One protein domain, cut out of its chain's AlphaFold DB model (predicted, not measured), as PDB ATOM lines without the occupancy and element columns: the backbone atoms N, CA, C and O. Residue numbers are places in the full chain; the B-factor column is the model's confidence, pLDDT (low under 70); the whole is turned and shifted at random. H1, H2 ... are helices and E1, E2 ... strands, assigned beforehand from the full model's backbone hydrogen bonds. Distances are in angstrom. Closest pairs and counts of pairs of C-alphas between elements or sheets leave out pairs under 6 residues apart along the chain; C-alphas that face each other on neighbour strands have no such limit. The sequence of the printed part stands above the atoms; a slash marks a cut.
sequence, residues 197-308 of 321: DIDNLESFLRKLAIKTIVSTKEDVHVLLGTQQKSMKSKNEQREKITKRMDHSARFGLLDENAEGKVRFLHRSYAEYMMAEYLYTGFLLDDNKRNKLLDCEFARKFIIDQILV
ATOM      1  N   ASP A 197     242.741 233.098 205.542       80.38
ATOM      2  CA  ASP A 197     242.793 232.882 206.988       80.38
ATOM      3  C   ASP A 197     243.921 233.674 207.652       80.38
ATOM      4  O   ASP A 197     243.699 234.257 208.714       80.38
ATOM      5  N   ILE A 198     245.093 233.758 207.013       83.81
ATOM      6  CA  ILE A 198     246.209 234.594 207.474       83.81
ATOM      7  C   ILE A 198     245.789 236.067 207.512       83.81
ATOM      8  O   ILE A 198     245.966 236.714 208.541       83.81
ATOM      9  N   ASP A 199     245.157 236.587 206.458       83.38
ATOM     10  CA  ASP A 199     244.696 237.983 206.420       83.38
ATOM     11  C   ASP A 199     243.679 238.274 207.538       83.38
ATOM     12  O   ASP A 199     243.730 239.300 208.229       83.38
ATOM     13  N   ASN A 200     242.750 237.338 207.757       82.38
ATOM     14  CA  ASN A 200     241.768 237.426 208.834       82.38
ATOM     15  C   ASN A 200     242.427 237.386 210.219       82.38
ATOM     16  O   ASN A 200     242.006 238.124 211.123       82.38
ATOM     17  N   LEU A 201     243.440 236.537 210.389       83.38
ATOM     18  CA  LEU A 201     244.204 236.404 211.619       83.38
ATOM     19  C   LEU A 201     245.012 237.670 211.899       83.38
ATOM     20  O   LEU A 201     244.914 238.214 212.993       83.38
ATOM     21  N   GLU A 202     245.731 238.209 210.924       86.19
ATOM     22  CA  GLU A 202     246.513 239.435 211.096       86.19
ATOM     23  C   GLU A 202     245.627 240.645 211.376       86.19
ATOM     24  O   GLU A 202     245.931 241.448 212.260       86.19
ATOM     25  N   SER A 203     244.462 240.737 210.726       84.50
ATOM     26  CA  SER A 203     243.449 241.738 211.081       84.50
ATOM     27  C   SER A 203     243.009 241.611 212.543       84.50
ATOM     28  O   SER A 203     242.775 242.619 213.221       84.50
ATOM     29  N   PHE A 204     242.868 240.382 213.044       85.81
ATOM     30  CA  PHE A 204     242.541 240.126 214.443       85.81
ATOM     31  C   PHE A 204     243.701 240.481 215.382       85.81
ATOM     32  O   PHE A 204     243.465 241.191 216.359       85.81
ATOM     33  N   LEU A 205     244.930 240.067 215.067       87.75
ATOM     34  CA  LEU A 205     246.130 240.370 215.846       87.75
ATOM     35  C   LEU A 205     246.356 241.880 215.950       87.75
ATOM     36  O   LEU A 205     246.570 242.376 217.049       87.75
ATOM     37  N   ARG A 206     246.200 242.642 214.861       89.12
ATOM     38  CA  ARG A 206     246.290 244.116 214.885       89.12
ATOM     39  C   ARG A 206     245.250 244.744 215.814       89.12
ATOM     40  O   ARG A 206     245.567 245.607 216.627       89.12
ATOM     41  N   LYS A 207     243.998 244.274 215.756       87.94
ATOM     42  CA  LYS A 207     242.931 244.735 216.667       87.94
ATOM     43  C   LYS A 207     243.221 244.385 218.120       87.94
ATOM     44  O   LYS A 207     242.869 245.158 219.009       87.94
ATOM     45  N   LEU A 208     243.788 243.207 218.363       87.94
ATOM     46  CA  LEU A 208     244.187 242.783 219.696       87.94
ATOM     47  C   LEU A 208     245.350 243.641 220.199       87.94
ATOM     48  O   LEU A 208     245.279 244.117 221.321       87.94
ATOM     49  N   ALA A 209     246.341 243.919 219.354       90.06
ATOM     50  CA  ALA A 209     247.511 244.725 219.682       90.06
ATOM     51  C   ALA A 209     247.121 246.134 220.125       90.06
ATOM     52  O   ALA A 209     247.498 246.560 221.212       90.06
ATOM     53  N   ILE A 210     246.258 246.803 219.354       88.75
ATOM     54  CA  ILE A 210     245.723 248.122 219.722       88.75
ATOM     55  C   ILE A 210     245.039 248.062 221.095       88.75
ATOM     56  O   ILE A 210     245.294 248.905 221.943       88.75
ATOM     57  N   LYS A 211     244.222 247.035 221.362       87.00
ATOM     58  CA  LYS A 211     243.556 246.854 222.667       87.00
ATOM     59  C   LYS A 211     244.504 246.505 223.813       87.00
ATOM     60  O   LYS A 211     244.132 246.702 224.965       87.00
ATOM     61  N   THR A 212     245.647 245.898 223.513       84.56
ATOM     62  CA  THR A 212     246.659 245.523 224.503       84.56
ATOM     63  C   THR A 212     247.498 246.727 224.907       84.56
ATOM     64  O   THR A 212     247.823 246.857 226.080       84.56
ATOM     65  N   ILE A 213     247.842 247.591 223.951       84.25
ATOM     66  CA  ILE A 213     248.760 248.710 224.176       84.25
ATOM     67  C   ILE A 213     248.018 249.991 224.591       84.25
ATOM     68  O   ILE A 213     248.532 250.773 225.383       84.25
ATOM     69  N   VAL A 214     246.804 250.218 224.086       83.25
ATOM     70  CA  VAL A 214     246.064 251.467 224.314       83.25
ATOM     71  C   VAL A 214     245.144 251.349 225.525       83.25
ATOM     72  O   VAL A 214     244.294 250.461 225.597       83.25
ATOM     73  N   SER A 215     245.291 252.283 226.464       76.62
ATOM     74  CA  SER A 215     244.667 252.215 227.789       76.62
ATOM     75  C   SER A 215     243.164 252.508 227.806       76.62
ATOM     76  O   SER A 215     242.444 251.938 228.630       76.62
ATOM     77  N   THR A 216     242.665 253.394 226.936       77.44
ATOM     78  CA  THR A 216     241.250 253.809 226.936       77.44
ATOM     79  C   THR A 216     240.469 253.162 225.794       77.44
ATOM     80  O   THR A 216     241.003 252.864 224.724       77.44
ATOM     81  N   LYS A 217     239.170 252.925 226.008       80.94
ATOM     82  CA  LYS A 217     238.311 252.331 224.970       80.94
ATOM     83  C   LYS A 217     238.058 253.318 223.838       80.94
ATOM     84  O   LYS A 217     237.935 252.912 222.685       80.94
ATOM     85  N   GLU A 218     237.975 254.593 224.179       82.69
ATOM     86  CA  GLU A 218     237.758 255.711 223.277       82.69
ATOM     87  C   GLU A 218     238.898 255.786 222.256       82.69
ATOM     88  O   GLU A 218     238.643 255.752 221.051       82.69
ATOM     89  N   ASP A 219     240.147 255.743 222.721       82.94
ATOM     90  CA  ASP A 219     241.331 255.789 221.857       82.94
ATOM     91  C   ASP A 219     241.448 254.537 220.975       82.94
ATOM     92  O   ASP A 219     241.777 254.621 219.789       82.94
ATOM     93  N   VAL A 220     241.091 253.362 221.508       84.19
ATOM     94  CA  VAL A 220     240.990 252.128 220.711       84.19
ATOM     95  C   VAL A 220     239.983 252.295 219.569       84.19
ATOM     96  O   VAL A 220     240.249 251.871 218.442       84.19
ATOM     97  N   HIS A 221     238.819 252.895 219.830       84.81
ATOM     98  CA  HIS A 221     237.804 253.123 218.799       84.81
ATOM     99  C   HIS A 221     238.262 254.122 217.739       84.81
ATOM    100  O   HIS A 221     237.991 253.898 216.554       84.81
ATOM    101  N   VAL A 222     238.971 255.173 218.159       84.62
ATOM    102  CA  VAL A 222     239.583 256.172 217.276       84.62
ATOM    103  C   VAL A 222     240.580 255.511 216.327       84.62
ATOM    104  O   VAL A 222     240.453 255.666 215.112       84.62
ATOM    105  N   LEU A 223     241.514 254.717 216.857       83.94
ATOM    106  CA  LEU A 223     242.535 254.038 216.059       83.94
ATOM    107  C   LEU A 223     241.948 252.981 215.125       83.94
ATOM    108  O   LEU A 223     242.409 252.827 214.004       83.94
ATOM    109  N   LEU A 224     240.904 252.265 215.545       83.81
ATOM    110  CA  LEU A 224     240.261 251.252 214.706       83.81
ATOM    111  C   LEU A 224     239.309 251.829 213.647       83.81
ATOM    112  O   LEU A 224     238.767 251.060 212.848       83.81
ATOM    113  N   GLY A 225     239.045 253.141 213.658       74.50
ATOM    114  CA  GLY A 225     238.061 253.778 212.776       74.50
ATOM    115  C   GLY A 225     236.633 253.253 212.979       74.50
ATOM    116  O   GLY A 225     235.766 253.409 212.117       74.50
ATOM    117  N   THR A 226     236.368 252.585 214.104       65.38
ATOM    118  CA  THR A 226     235.055 252.024 214.416       65.38
ATOM    119  C   THR A 226     234.228 253.069 215.148       65.38
ATOM    120  O   THR A 226     234.170 253.061 216.375       65.38
ATOM    121  N   GLN A 227     233.552 253.949 214.410       49.78
ATOM    122  CA  GLN A 227     232.357 254.580 214.968       49.78
ATOM    123  C   GLN A 227     231.309 253.482 215.169       49.78
ATOM    124  O   GLN A 227     231.117 252.659 214.272       49.78
ATOM    125  N   GLN A 228     230.734 253.405 216.373       45.41
ATOM    126  CA  GLN A 228     229.835 252.351 216.865       45.41
ATOM    127  C   GLN A 228     228.998 251.681 215.758       45.41
ATOM    128  O   GLN A 228     227.920 252.144 215.398       45.41
ATOM    129  N   LYS A 229     229.469 250.541 215.233       41.25
ATOM    130  CA  LYS A 229     228.644 249.646 214.417       41.25
ATOM    131  C   LYS A 229     228.144 248.517 215.303       41.25
ATOM    132  O   LYS A 229     228.932 247.684 215.737       41.25
ATOM    133  N   SER A 230     226.844 248.613 215.571       40.56
ATOM    134  CA  SER A 230     225.884 247.632 216.080       40.56
ATOM    135  C   SER A 230     226.413 246.439 216.885       40.56
ATOM    136  O   SER A 230     227.225 245.618 216.462       40.56
ATOM    137  N   MET A 231     225.813 246.321 218.062       36.28
ATOM    138  CA  MET A 231     225.866 245.214 219.002       36.28
ATOM    139  C   MET A 231     225.503 243.892 218.301       36.28
ATOM    140  O   MET A 231     224.338 243.513 218.223       36.28
ATOM    141  N   LYS A 232     226.502 243.191 217.753       45.34
ATOM    142  CA  LYS A 232     226.335 241.797 217.322       45.34
ATOM    143  C   LYS A 232     226.104 240.925 218.553       45.34
ATOM    144  O   LYS A 232     226.653 241.192 219.624       45.34
ATOM    145  N   SER A 233     225.271 239.899 218.399       46.09
ATOM    146  CA  SER A 233     224.952 238.941 219.461       46.09
ATOM    147  C   SER A 233     226.233 238.393 220.104       46.09
ATOM    148  O   SER A 233     227.169 237.992 219.405       46.09
ATOM    149  N   LYS A 234     226.276 238.342 221.445       51.62
ATOM    150  CA  LYS A 234     227.410 237.794 222.218       51.62
ATOM    151  C   LYS A 234     227.802 236.379 221.762       51.62
ATOM    152  O   LYS A 234     228.974 236.025 221.872       51.62
ATOM    153  N   ASN A 235     226.857 235.604 221.223       46.88
ATOM    154  CA  ASN A 235     227.093 234.240 220.746       46.88
ATOM    155  C   ASN A 235     227.819 234.204 219.389       46.88
ATOM    156  O   ASN A 235     228.791 233.467 219.259       46.88
ATOM    157  N   GLU A 236     227.464 235.064 218.429       49.75
ATOM    158  CA  GLU A 236     228.193 235.168 217.149       49.75
ATOM    159  C   GLU A 236     229.624 235.689 217.338       49.75
ATOM    160  O   GLU A 236     230.550 235.323 216.608       49.75
ATOM    161  N   GLN A 237     229.813 236.571 218.325       54.88
ATOM    162  CA  GLN A 237     231.130 237.071 218.698       54.88
ATOM    163  C   GLN A 237     231.986 235.943 219.293       54.88
ATOM    164  O   GLN A 237     233.158 235.832 218.942       54.88
ATOM    165  N   ARG A 238     231.398 235.096 220.150       53.66
ATOM    166  CA  ARG A 238     232.068 233.949 220.778       53.66
ATOM    167  C   ARG A 238     232.453 232.875 219.765       53.66
ATOM    168  O   ARG A 238     233.621 232.530 219.729       53.66
ATOM    169  N   GLU A 239     231.558 232.439 218.879       54.94
ATOM    170  CA  GLU A 239     231.897 231.428 217.857       54.94
ATOM    171  C   GLU A 239     232.996 231.897 216.893       54.94
ATOM    172  O   GLU A 239     233.891 231.127 216.537       54.94
ATOM    173  N   LYS A 240     232.981 233.179 216.497       60.16
ATOM    174  CA  LYS A 240     234.072 233.762 215.698       60.16
ATOM    175  C   LYS A 240     235.381 233.824 216.470       60.16
ATOM    176  O   LYS A 240     236.427 233.647 215.857       60.16
ATOM    177  N   ILE A 241     235.345 234.092 217.773       57.84
ATOM    178  CA  ILE A 241     236.540 234.082 218.623       57.84
ATOM    179  C   ILE A 241     237.066 232.651 218.778       57.84
ATOM    180  O   ILE A 241     238.253 232.453 218.577       57.84
ATOM    181  N   THR A 242     236.210 231.651 219.001       58.06
ATOM    182  CA  THR A 242     236.616 230.242 219.151       58.06
ATOM    183  C   THR A 242     237.230 229.669 217.870       58.06
ATOM    184  O   THR A 242     238.311 229.089 217.926       58.06
ATOM    185  N   LYS A 243     236.626 229.903 216.694       60.66
ATOM    186  CA  LYS A 243     237.246 229.515 215.408       60.66
ATOM    187  C   LYS A 243     238.571 230.242 215.164       60.66
ATOM    188  O   LYS A 243     239.512 229.663 214.639       60.66
ATOM    189  N   ARG A 244     238.668 231.513 215.566       62.56
ATOM    190  CA  ARG A 244     239.925 232.269 215.478       62.56
ATOM    191  C   ARG A 244     240.972 231.755 216.455       62.56
ATOM    192  O   ARG A 244     242.141 231.801 216.104       62.56
ATOM    193  N   MET A 245     240.586 231.269 217.632       57.38
ATOM    194  CA  MET A 245     241.504 230.727 218.634       57.38
ATOM    195  C   MET A 245     242.185 229.447 218.164       57.38
ATOM    196  O   MET A 245     243.393 229.353 218.332       57.38
ATOM    197  N   ASP A 246     241.473 228.533 217.501       62.94
ATOM    198  CA  ASP A 246     242.098 227.326 216.933       62.94
ATOM    199  C   ASP A 246     243.181 227.688 215.897       62.94
ATOM    200  O   ASP A 246     244.303 227.188 215.944       62.94
ATOM    201  N   HIS A 247     242.915 228.668 215.026       63.19
ATOM    202  CA  HIS A 247     243.924 229.166 214.082       63.19
ATOM    203  C   HIS A 247     245.033 230.000 214.745       63.19
ATOM    204  O   HIS A 247     246.175 229.973 214.292       63.19
ATOM    205  N   SER A 248     244.719 230.739 215.811       58.06
ATOM    206  CA  SER A 248     245.677 231.619 216.494       58.06
ATOM    207  C   SER A 248     246.635 230.856 217.405       58.06
ATOM    208  O   SER A 248     247.801 231.232 217.494       58.06
ATOM    209  N   ALA A 249     246.162 229.789 218.059       60.28
ATOM    210  CA  ALA A 249     246.992 228.886 218.851       60.28
ATOM    211  C   ALA A 249     248.052 228.218 217.962       60.28
ATOM    212  O   ALA A 249     249.223 228.186 218.326       60.28
ATOM    213  N   ARG A 250     247.673 227.810 216.741       62.62
ATOM    214  CA  ARG A 250     248.607 227.282 215.727       62.62
ATOM    215  C   ARG A 250     249.621 228.314 215.234       62.62
ATOM    216  O   ARG A 250     250.753 227.975 214.925       62.62
ATOM    217  N   PHE A 251     249.250 229.593 215.196       72.69
ATOM    218  CA  PHE A 251     250.171 230.661 214.795       72.69
ATOM    219  C   PHE A 251     251.223 230.991 215.874       72.69
ATOM    220  O   PHE A 251     252.225 231.641 215.582       72.69
ATOM    221  N   GLY A 252     251.020 230.547 217.122       76.94
ATOM    222  CA  GLY A 252     252.043 230.558 218.176       76.94
ATOM    223  C   GLY A 252     252.414 231.933 218.743       76.94
ATOM    224  O   GLY A 252     253.485 232.075 219.326       76.94
ATOM    225  N   LEU A 253     251.565 232.954 218.566       83.06
ATOM    226  CA  LEU A 253     251.783 234.305 219.116       83.06
ATOM    227  C   LEU A 253     250.848 234.658 220.276       83.06
ATOM    228  O   LEU A 253     251.044 235.686 220.931       83.06
ATOM    229  N   LEU A 254     249.814 233.848 220.507       84.44
ATOM    230  CA  LEU A 254     248.758 234.108 221.478       84.44
ATOM    231  C   LEU A 254     248.707 233.023 222.555       84.44
ATOM    232  O   LEU A 254     249.125 231.894 222.328       84.44
ATOM    233  N   ASP A 255     248.142 233.395 223.695       80.75
ATOM    234  CA  ASP A 255     247.838 232.538 224.836       80.75
ATOM    235  C   ASP A 255     246.445 232.894 225.391       80.75
ATOM    236  O   ASP A 255     245.880 233.955 225.086       80.75
ATOM    237  N   GLU A 256     245.877 232.013 226.206       78.00
ATOM    238  CA  GLU A 256     244.589 232.191 226.868       78.00
ATOM    239  C   GLU A 256     244.797 232.373 228.375       78.00
ATOM    240  O   GLU A 256     245.446 231.571 229.041       78.00
ATOM    241  N   ASN A 257     244.260 233.456 228.943       74.00
ATOM    242  CA  ASN A 257     244.328 233.652 230.390       74.00
ATOM    243  C   ASN A 257     243.331 232.733 231.132       74.00
ATOM    244  O   ASN A 257     242.445 232.130 230.533       74.00
ATOM    245  N   ALA A 258     243.407 232.694 232.466       69.19
ATOM    246  CA  ALA A 258     242.517 231.876 233.302       69.19
ATOM    247  C   ALA A 258     241.007 232.185 233.145       69.19
ATOM    248  O   ALA A 258     240.170 231.388 233.557       69.19
ATOM    249  N   GLU A 259     240.649 233.333 232.560       72.38
ATOM    250  CA  GLU A 259     239.263 233.749 232.290       72.38
ATOM    251  C   GLU A 259     238.792 233.385 230.871       72.38
ATOM    252  O   GLU A 259     237.688 233.751 230.463       72.38
ATOM    253  N   GLY A 260     239.633 232.705 230.095       70.19
ATOM    254  CA  GLY A 260     239.358 232.344 228.713       70.19
ATOM    255  C   GLY A 260     239.539 233.488 227.709       70.19
ATOM    256  O   GLY A 260     238.965 233.497 226.615       70.19
ATOM    257  N   LYS A 261     240.266 234.544 228.095       77.75
ATOM    258  CA  LYS A 261     240.520 235.716 227.253       77.75
ATOM    259  C   LYS A 261     241.868 235.584 226.557       77.75
ATOM    260  O   LYS A 261     242.912 235.467 227.193       77.75
ATOM    261  N   VAL A 262     241.821 235.717 225.236       81.06
ATOM    262  CA  VAL A 262     242.996 235.722 224.361       81.06
ATOM    263  C   VAL A 262     243.871 236.949 224.620       81.06
ATOM    264  O   VAL A 262     243.376 238.083 224.648       81.06
ATOM    265  N   ARG A 263     245.177 236.722 224.750       84.69
ATOM    266  CA  ARG A 263     246.231 237.739 224.855       84.69
ATOM    267  C   ARG A 263     247.452 237.321 224.039       84.69
ATOM    268  O   ARG A 263     247.557 236.171 223.634       84.69
ATOM    269  N   PHE A 264     248.370 238.248 223.788       85.62
ATOM    270  CA  PHE A 264     249.669 237.881 223.227       85.62
ATOM    271  C   PHE A 264     250.490 237.097 224.249       85.62
ATOM    272  O   PHE A 264     250.448 237.417 225.436       85.62
ATOM    273  N   LEU A 265     251.258 236.118 223.768       84.12
ATOM    274  CA  LEU A 265     252.211 235.361 224.582       84.12
ATOM    275  C   LEU A 265     253.284 236.283 225.180       84.12
ATOM    276  O   LEU A 265     253.723 236.085 226.306       84.12
ATOM    277  N   HIS A 266     253.673 237.319 224.433       83.00
ATOM    278  CA  HIS A 266     254.558 238.368 224.913       83.00
ATOM    279  C   HIS A 266     254.118 239.744 224.403       83.00
ATOM    280  O   HIS A 266     253.682 239.887 223.256       83.00
ATOM    281  N   ARG A 267     254.258 240.777 225.244       83.06
ATOM    282  CA  ARG A 267     253.842 242.157 224.932       83.06
ATOM    283  C   ARG A 267     254.524 242.709 223.680       83.06
ATOM    284  O   ARG A 267     253.874 243.395 222.900       83.06
ATOM    285  N   SER A 268     255.784 242.358 223.441       84.56
ATOM    286  CA  SER A 268     256.531 242.851 222.278       84.56
ATOM    287  C   SER A 268     255.917 242.437 220.932       84.56
ATOM    288  O   SER A 268     256.048 243.165 219.953       84.56
ATOM    289  N   TYR A 269     255.173 241.323 220.873       87.94
ATOM    290  CA  TYR A 269     254.395 240.969 219.682       87.94
ATOM    291  C   TYR A 269     253.268 241.973 219.435       87.94
ATOM    292  O   TYR A 269     253.051 242.392 218.301       87.94
ATOM    293  N   ALA A 270     252.572 242.398 220.493       89.38
ATOM    294  CA  ALA A 270     251.555 243.439 220.394       89.38
ATOM    295  C   ALA A 270     252.174 244.771 219.948       89.38
ATOM    296  O   ALA A 270     251.619 245.449 219.088       89.38
ATOM    297  N   GLU A 271     253.337 245.126 220.490       88.00
ATOM    298  CA  GLU A 271     254.048 246.357 220.133       88.00
ATOM    299  C   GLU A 271     254.479 246.363 218.671       88.00
ATOM    300  O   GLU A 271     254.197 247.329 217.966       88.00
ATOM    301  N   TYR A 272     255.067 245.269 218.179       90.56
ATOM    302  CA  TYR A 272     255.410 245.143 216.766       90.56
ATOM    303  C   TYR A 272     254.168 245.264 215.870       90.56
ATOM    304  O   TYR A 272     254.175 246.026 214.908       90.56
ATOM    305  N   MET A 273     253.074 244.567 216.199       91.06
ATOM    306  CA  MET A 273     251.837 244.622 215.406       91.06
ATOM    307  C   MET A 273     251.202 246.020 215.413       91.06
ATOM    308  O   MET A 273     250.621 246.444 214.412       91.06
ATOM    309  N   MET A 274     251.312 246.747 216.527       90.44
ATOM    310  CA  MET A 274     250.885 248.143 216.623       90.44
ATOM    311  C   MET A 274     251.793 249.059 215.792       90.44
ATOM    312  O   MET A 274     251.291 249.885 215.034       90.44
ATOM    313  N   ALA A 275     253.113 248.893 215.883       90.38
ATOM    314  CA  ALA A 275     254.080 249.669 215.116       90.38
ATOM    315  C   ALA A 275     253.919 249.446 213.606       90.38
ATOM    316  O   ALA A 275     253.898 250.410 212.845       90.38
ATOM    317  N   GLU A 276     253.725 248.199 213.172       90.38
ATOM    318  CA  GLU A 276     253.418 247.864 211.780       90.38
ATOM    319  C   GLU A 276     252.128 248.562 211.327       90.38
ATOM    320  O   GLU A 276     252.097 249.183 210.265       90.38
ATOM    321  N   TYR A 277     251.078 248.524 212.156       89.81
ATOM    322  CA  TYR A 277     249.820 249.203 211.865       89.81
ATOM    323  C   TYR A 277     249.998 250.720 211.724       89.81
ATOM    324  O   TYR A 277     249.502 251.301 210.760       89.81
ATOM    325  N   LEU A 278     250.733 251.368 212.627       89.69
ATOM    326  CA  LEU A 278     251.041 252.791 212.504       89.69
ATOM    327  C   LEU A 278     251.838 253.064 211.224       89.69
ATOM    328  O   LEU A 278     251.424 253.897 210.423       89.69
ATOM    329  N   TYR A 279     252.922 252.320 210.992       88.88
ATOM    330  CA  TYR A 279     253.787 252.459 209.819       88.88
ATOM    331  C   TYR A 279     253.003 252.362 208.510       88.88
ATOM    332  O   TYR A 279     253.147 253.217 207.638       88.88
ATOM    333  N   THR A 280     252.114 251.372 208.384       86.88
ATOM    334  CA  THR A 280     251.246 251.239 207.208       86.88
ATOM    335  C   THR A 280     250.316 252.447 207.044       86.88
ATOM    336  O   THR A 280     249.964 252.779 205.920       86.88
ATOM    337  N   GLY A 281     249.933 253.149 208.112       85.94
ATOM    338  CA  GLY A 281     249.169 254.397 208.010       85.94
ATOM    339  C   GLY A 281     249.969 255.576 207.463       85.94
ATOM    340  O   GLY A 281     249.393 256.440 206.809       85.94
ATOM    341  N   PHE A 282     251.285 255.587 207.681       86.50
ATOM    342  CA  PHE A 282     252.207 256.626 207.209       86.50
ATOM    343  C   PHE A 282     252.778 256.370 205.805       86.50
ATOM    344  O   PHE A 282     253.552 257.188 205.305       86.50
ATOM    345  N   LEU A 283     252.426 255.257 205.153       87.00
ATOM    346  CA  LEU A 283     252.867 254.996 203.784       87.00
ATOM    347  C   LEU A 283     252.310 256.049 202.817       87.00
ATOM    348  O   LEU A 283     251.128 256.382 202.852       87.00
ATOM    349  N   LEU A 284     253.170 256.526 201.914       80.50
ATOM    350  CA  LEU A 284     252.802 257.486 200.865       80.50
ATOM    351  C   LEU A 284     252.023 256.838 199.707       80.50
ATOM    352  O   LEU A 284     251.364 257.531 198.943       80.50
ATOM    353  N   ASP A 285     252.127 255.517 199.557       85.56
ATOM    354  CA  ASP A 285     251.410 254.753 198.534       85.56
ATOM    355  C   ASP A 285     249.959 254.528 198.981       85.56
ATOM    356  O   ASP A 285     249.692 253.672 199.826       85.56
ATOM    357  N   ASP A 286     249.024 255.277 198.395       77.44
ATOM    358  CA  ASP A 286     247.592 255.238 198.726       77.44
ATOM    359  C   ASP A 286     246.957 253.844 198.604       77.44
ATOM    360  O   ASP A 286     245.991 253.547 199.307       77.44
ATOM    361  N   ASN A 287     247.511 252.962 197.764       79.62
ATOM    362  CA  ASN A 287     247.004 251.598 197.603       79.62
ATOM    363  C   ASN A 287     247.470 250.660 198.723       79.62
ATOM    364  O   ASN A 287     246.841 249.631 198.972       79.62
ATOM    365  N   LYS A 288     248.583 250.993 199.383       77.94
ATOM    366  CA  LYS A 288     249.175 250.196 200.468       77.94
ATOM    367  C   LYS A 288     248.922 250.798 201.839       77.94
ATOM    368  O   LYS A 288     248.995 250.072 202.832       77.94
ATOM    369  N   ARG A 289     248.657 252.103 201.911       83.31
ATOM    370  CA  ARG A 289     248.441 252.784 203.178       83.31
ATOM    371  C   ARG A 289     247.136 252.329 203.810       83.31
ATOM    372  O   ARG A 289     246.119 252.150 203.138       83.31
ATOM    373  N   ASN A 290     247.138 252.166 205.124       80.44
ATOM    374  CA  ASN A 290     245.880 252.002 205.832       80.44
ATOM    375  C   ASN A 290     245.259 253.390 206.063       80.44
ATOM    376  O   ASN A 290     245.949 254.401 206.158       80.44
ATOM    377  N   LYS A 291     243.931 253.449 206.143       82.88
ATOM    378  CA  LYS A 291     243.173 254.708 206.258       82.88
ATOM    379  C   LYS A 291     243.274 255.368 207.642       82.88
ATOM    380  O   LYS A 291     242.410 256.160 208.009       82.88
ATOM    381  N   LEU A 292     244.287 255.021 208.441       84.00
ATOM    382  CA  LEU A 292     244.476 255.538 209.797       84.00
ATOM    383  C   LEU A 292     244.587 257.062 209.791       84.00
ATOM    384  O   LEU A 292     243.864 257.736 210.523       84.00
ATOM    385  N   LEU A 293     245.447 257.603 208.924       84.38
ATOM    386  CA  LEU A 293     245.670 259.043 208.836       84.38
ATOM    387  C   LEU A 293     244.542 259.792 208.124       84.38
ATOM    388  O   LEU A 293     244.561 261.017 208.146       84.38
ATOM    389  N   ASP A 294     243.536 259.119 207.557       85.12
ATOM    390  CA  ASP A 294     242.353 259.796 207.010       85.12
ATOM    391  C   ASP A 294     241.463 260.343 208.152       85.12
ATOM    392  O   ASP A 294     240.793 261.366 208.000       85.12
ATOM    393  N   CYS A 295     241.509 259.715 209.335       83.38
ATOM    394  CA  CYS A 295     240.746 260.105 210.519       83.38
ATOM    395  C   CYS A 295     241.452 261.216 211.314       83.38
ATOM    396  O   CYS A 295     242.535 261.014 211.864       83.38
ATOM    397  N   GLU A 296     240.814 262.383 211.447       85.69
ATOM    398  CA  GLU A 296     241.366 263.521 212.200       85.69
ATOM    399  C   GLU A 296     241.638 263.190 213.670       85.69
ATOM    400  O   GLU A 296     242.712 263.505 214.183       85.69
ATOM    401  N   PHE A 297     240.714 262.485 214.327       85.38
ATOM    402  CA  PHE A 297     240.888 262.057 215.714       85.38
ATOM    403  C   PHE A 297     242.087 261.120 215.880       85.38
ATOM    404  O   PHE A 297     242.801 261.219 216.874       85.38
ATOM    405  N   ALA A 298     242.345 260.246 214.900       83.19
ATOM    406  CA  ALA A 298     243.495 259.349 214.940       83.19
ATOM    407  C   ALA A 298     244.809 260.110 214.739       83.19
ATOM    408  O   ALA A 298     245.751 259.889 215.495       83.19
ATOM    409  N   ARG A 299     244.858 261.061 213.790       85.62
ATOM    410  CA  ARG A 299     246.022 261.950 213.620       85.62
ATOM    411  C   ARG A 299     246.333 262.702 214.913       85.62
ATOM    412  O   ARG A 299     247.477 262.700 215.359       85.62
ATOM    413  N   LYS A 300     245.307 263.292 215.531       85.06
ATOM    414  CA  LYS A 300     245.438 264.026 216.792       85.06
ATOM    415  C   LYS A 300     245.930 263.129 217.926       85.06
ATOM    416  O   LYS A 300     246.872 263.494 218.612       85.06
ATOM    417  N   PHE A 301     245.353 261.937 218.075       83.62
ATOM    418  CA  PHE A 301     245.802 260.967 219.072       83.62
ATOM    419  C   PHE A 301     247.281 260.597 218.891       83.62
ATOM    420  O   PHE A 301     248.033 260.608 219.860       83.62
ATOM    421  N   ILE A 302     247.721 260.305 217.662       84.19
ATOM    422  CA  ILE A 302     249.119 259.937 217.397       84.19
ATOM    423  C   ILE A 302     250.061 261.081 217.786       84.19
ATOM    424  O   ILE A 302     251.050 260.843 218.476       84.19
ATOM    425  N   ILE A 303     249.744 262.317 217.400       82.00
ATOM    426  CA  ILE A 303     250.554 263.484 217.765       82.00
ATOM    427  C   ILE A 303     250.570 263.652 219.289       82.00
ATOM    428  O   ILE A 303     251.631 263.579 219.903       82.00
ATOM    429  N   ASP A 304     249.398 263.788 219.908       81.06
ATOM    430  CA  ASP A 304     249.269 264.198 221.309       81.06
ATOM    431  C   ASP A 304     249.688 263.104 222.307       81.06
ATOM    432  O   ASP A 304     250.112 263.413 223.421       81.06
ATOM    433  N   GLN A 305     249.523 261.823 221.953       75.62
ATOM    434  CA  GLN A 305     249.689 260.698 222.883       75.62
ATOM    435  C   GLN A 305     250.867 259.781 222.557       75.62
ATOM    436  O   GLN A 305     251.381 259.153 223.479       75.62
ATOM    437  N   ILE A 306     251.282 259.681 221.290       75.06
ATOM    438  CA  ILE A 306     252.386 258.796 220.881       75.06
ATOM    439  C   ILE A 306     253.668 259.595 220.634       75.06
ATOM    440  O   ILE A 306     254.726 259.176 221.084       75.06
ATOM    441  N   LEU A 307     253.590 260.729 219.929       75.94
ATOM    442  CA  LEU A 307     254.779 261.488 219.522       75.94
ATOM    443  C   LEU A 307     255.209 262.556 220.538       75.94
ATOM    444  O   LEU A 307     256.395 262.852 220.631       75.94
ATOM    445  N   VAL A 308     254.263 263.151 221.275       70.19
ATOM    446  CA  VAL A 308     254.541 264.263 222.208       70.19
ATOM    447  C   VAL A 308     254.837 263.795 223.636       70.19
ATOM    448  O   VAL A 308     255.536 264.486 224.375       70.19
TER     449      VAL A 308
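AT A GLANCE: This is residues 197 to 308 of the 321 residues of an uncharacterized protein of Daphnia pulex (UniProt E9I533). Two long helices, H1 and H4, cross in the middle; H3 and a small strand hairpin, E1 and E2, lie on one side of this crossed pair, and the shorter helices H2, H5 and H6 lie on the other. Residues 228 to 240, the last part of the H2 to H3 link and the first part of H3, stick out. The printed part has 112 residues with six named helices and two named strands, in the order H1, H2, H3, E1, E2, H4, H5, H6; the sheet E1 - E2 is antiparallel, and the class is mostly helix. It is compact, with a radius of gyration of the C-alphas of 14.8 A and spans of 36 by 30 by 28 A.

HOW THE PARTS SIT: E1, residues 254 to 256, and E2, residues 262 to 264, form an antiparallel hairpin at 139 degrees, with N 255 and O 263 2.8 A apart, within hydrogen-bond range. The closest C-alphas of E2 and H1, residues 197 to 213, are those of Arg 263 and Leu 208, 7.5 A apart. H3, residues 234 to 251, comes closest to E1 at C-alphas 248 and 254, 6.4 A apart. H1 and H3 only just touch, with 3 pairs of C-alphas within 8 A; the closest are those of Leu 201 and Ser 248, 7.0 A apart, and they stand about perpendicular at 77 degrees. H1 touches H4, residues 267 to 281, about perpendicular at 74 degrees, closest at C-alphas 209 and 270, 4.3 A apart. With residues 210 to 211 alone, H1 touches H2, residues 217 to 223, at a steep tilt of 52 degrees, opposite ways; C-alphas 211 and 220 are the closest, 6.2 A apart. H2 touches H6, residues 296 to 307, about perpendicular at 76 degrees, closest at C-alphas 223 and 298, 5.5 A apart. With residues 278 to 281 alone, H4 touches H5, residues 291 to 294, closest at C-alphas 281 and 292, 5.1 A apart. H5 and H6 only just touch, with 3 pairs of C-alphas within 8 A, and only at the corner, closest at C-alphas 293 and 299, 5.6 A apart. H4 and H6 are apart. Every O i to N i+4 pair is within hydrogen-bond range in H1, H2, H4 and H6, against 12 of 14 in H3; H5 is too short for such a pair.

IN THESE COORDINATES: H1 begins at C-alpha 197, (242.793, 232.882, 206.988), and is 24.1 A long. H3 is 25.0 A long, with a kink of 28 degrees near residue 244; H4 is 21.4 A and H6 15.4 A. H6 ends at C-alpha 307, (254.779, 261.488, 219.522).

THE WHOLE: The C-alphas of Ala 258 and Leu 284 are farthest apart, at 42.6 A. The printed part has no cut and no long link. Mean pLDDT of the printed part is 76.6; residues 226 to 250 and residue 258 are under 70.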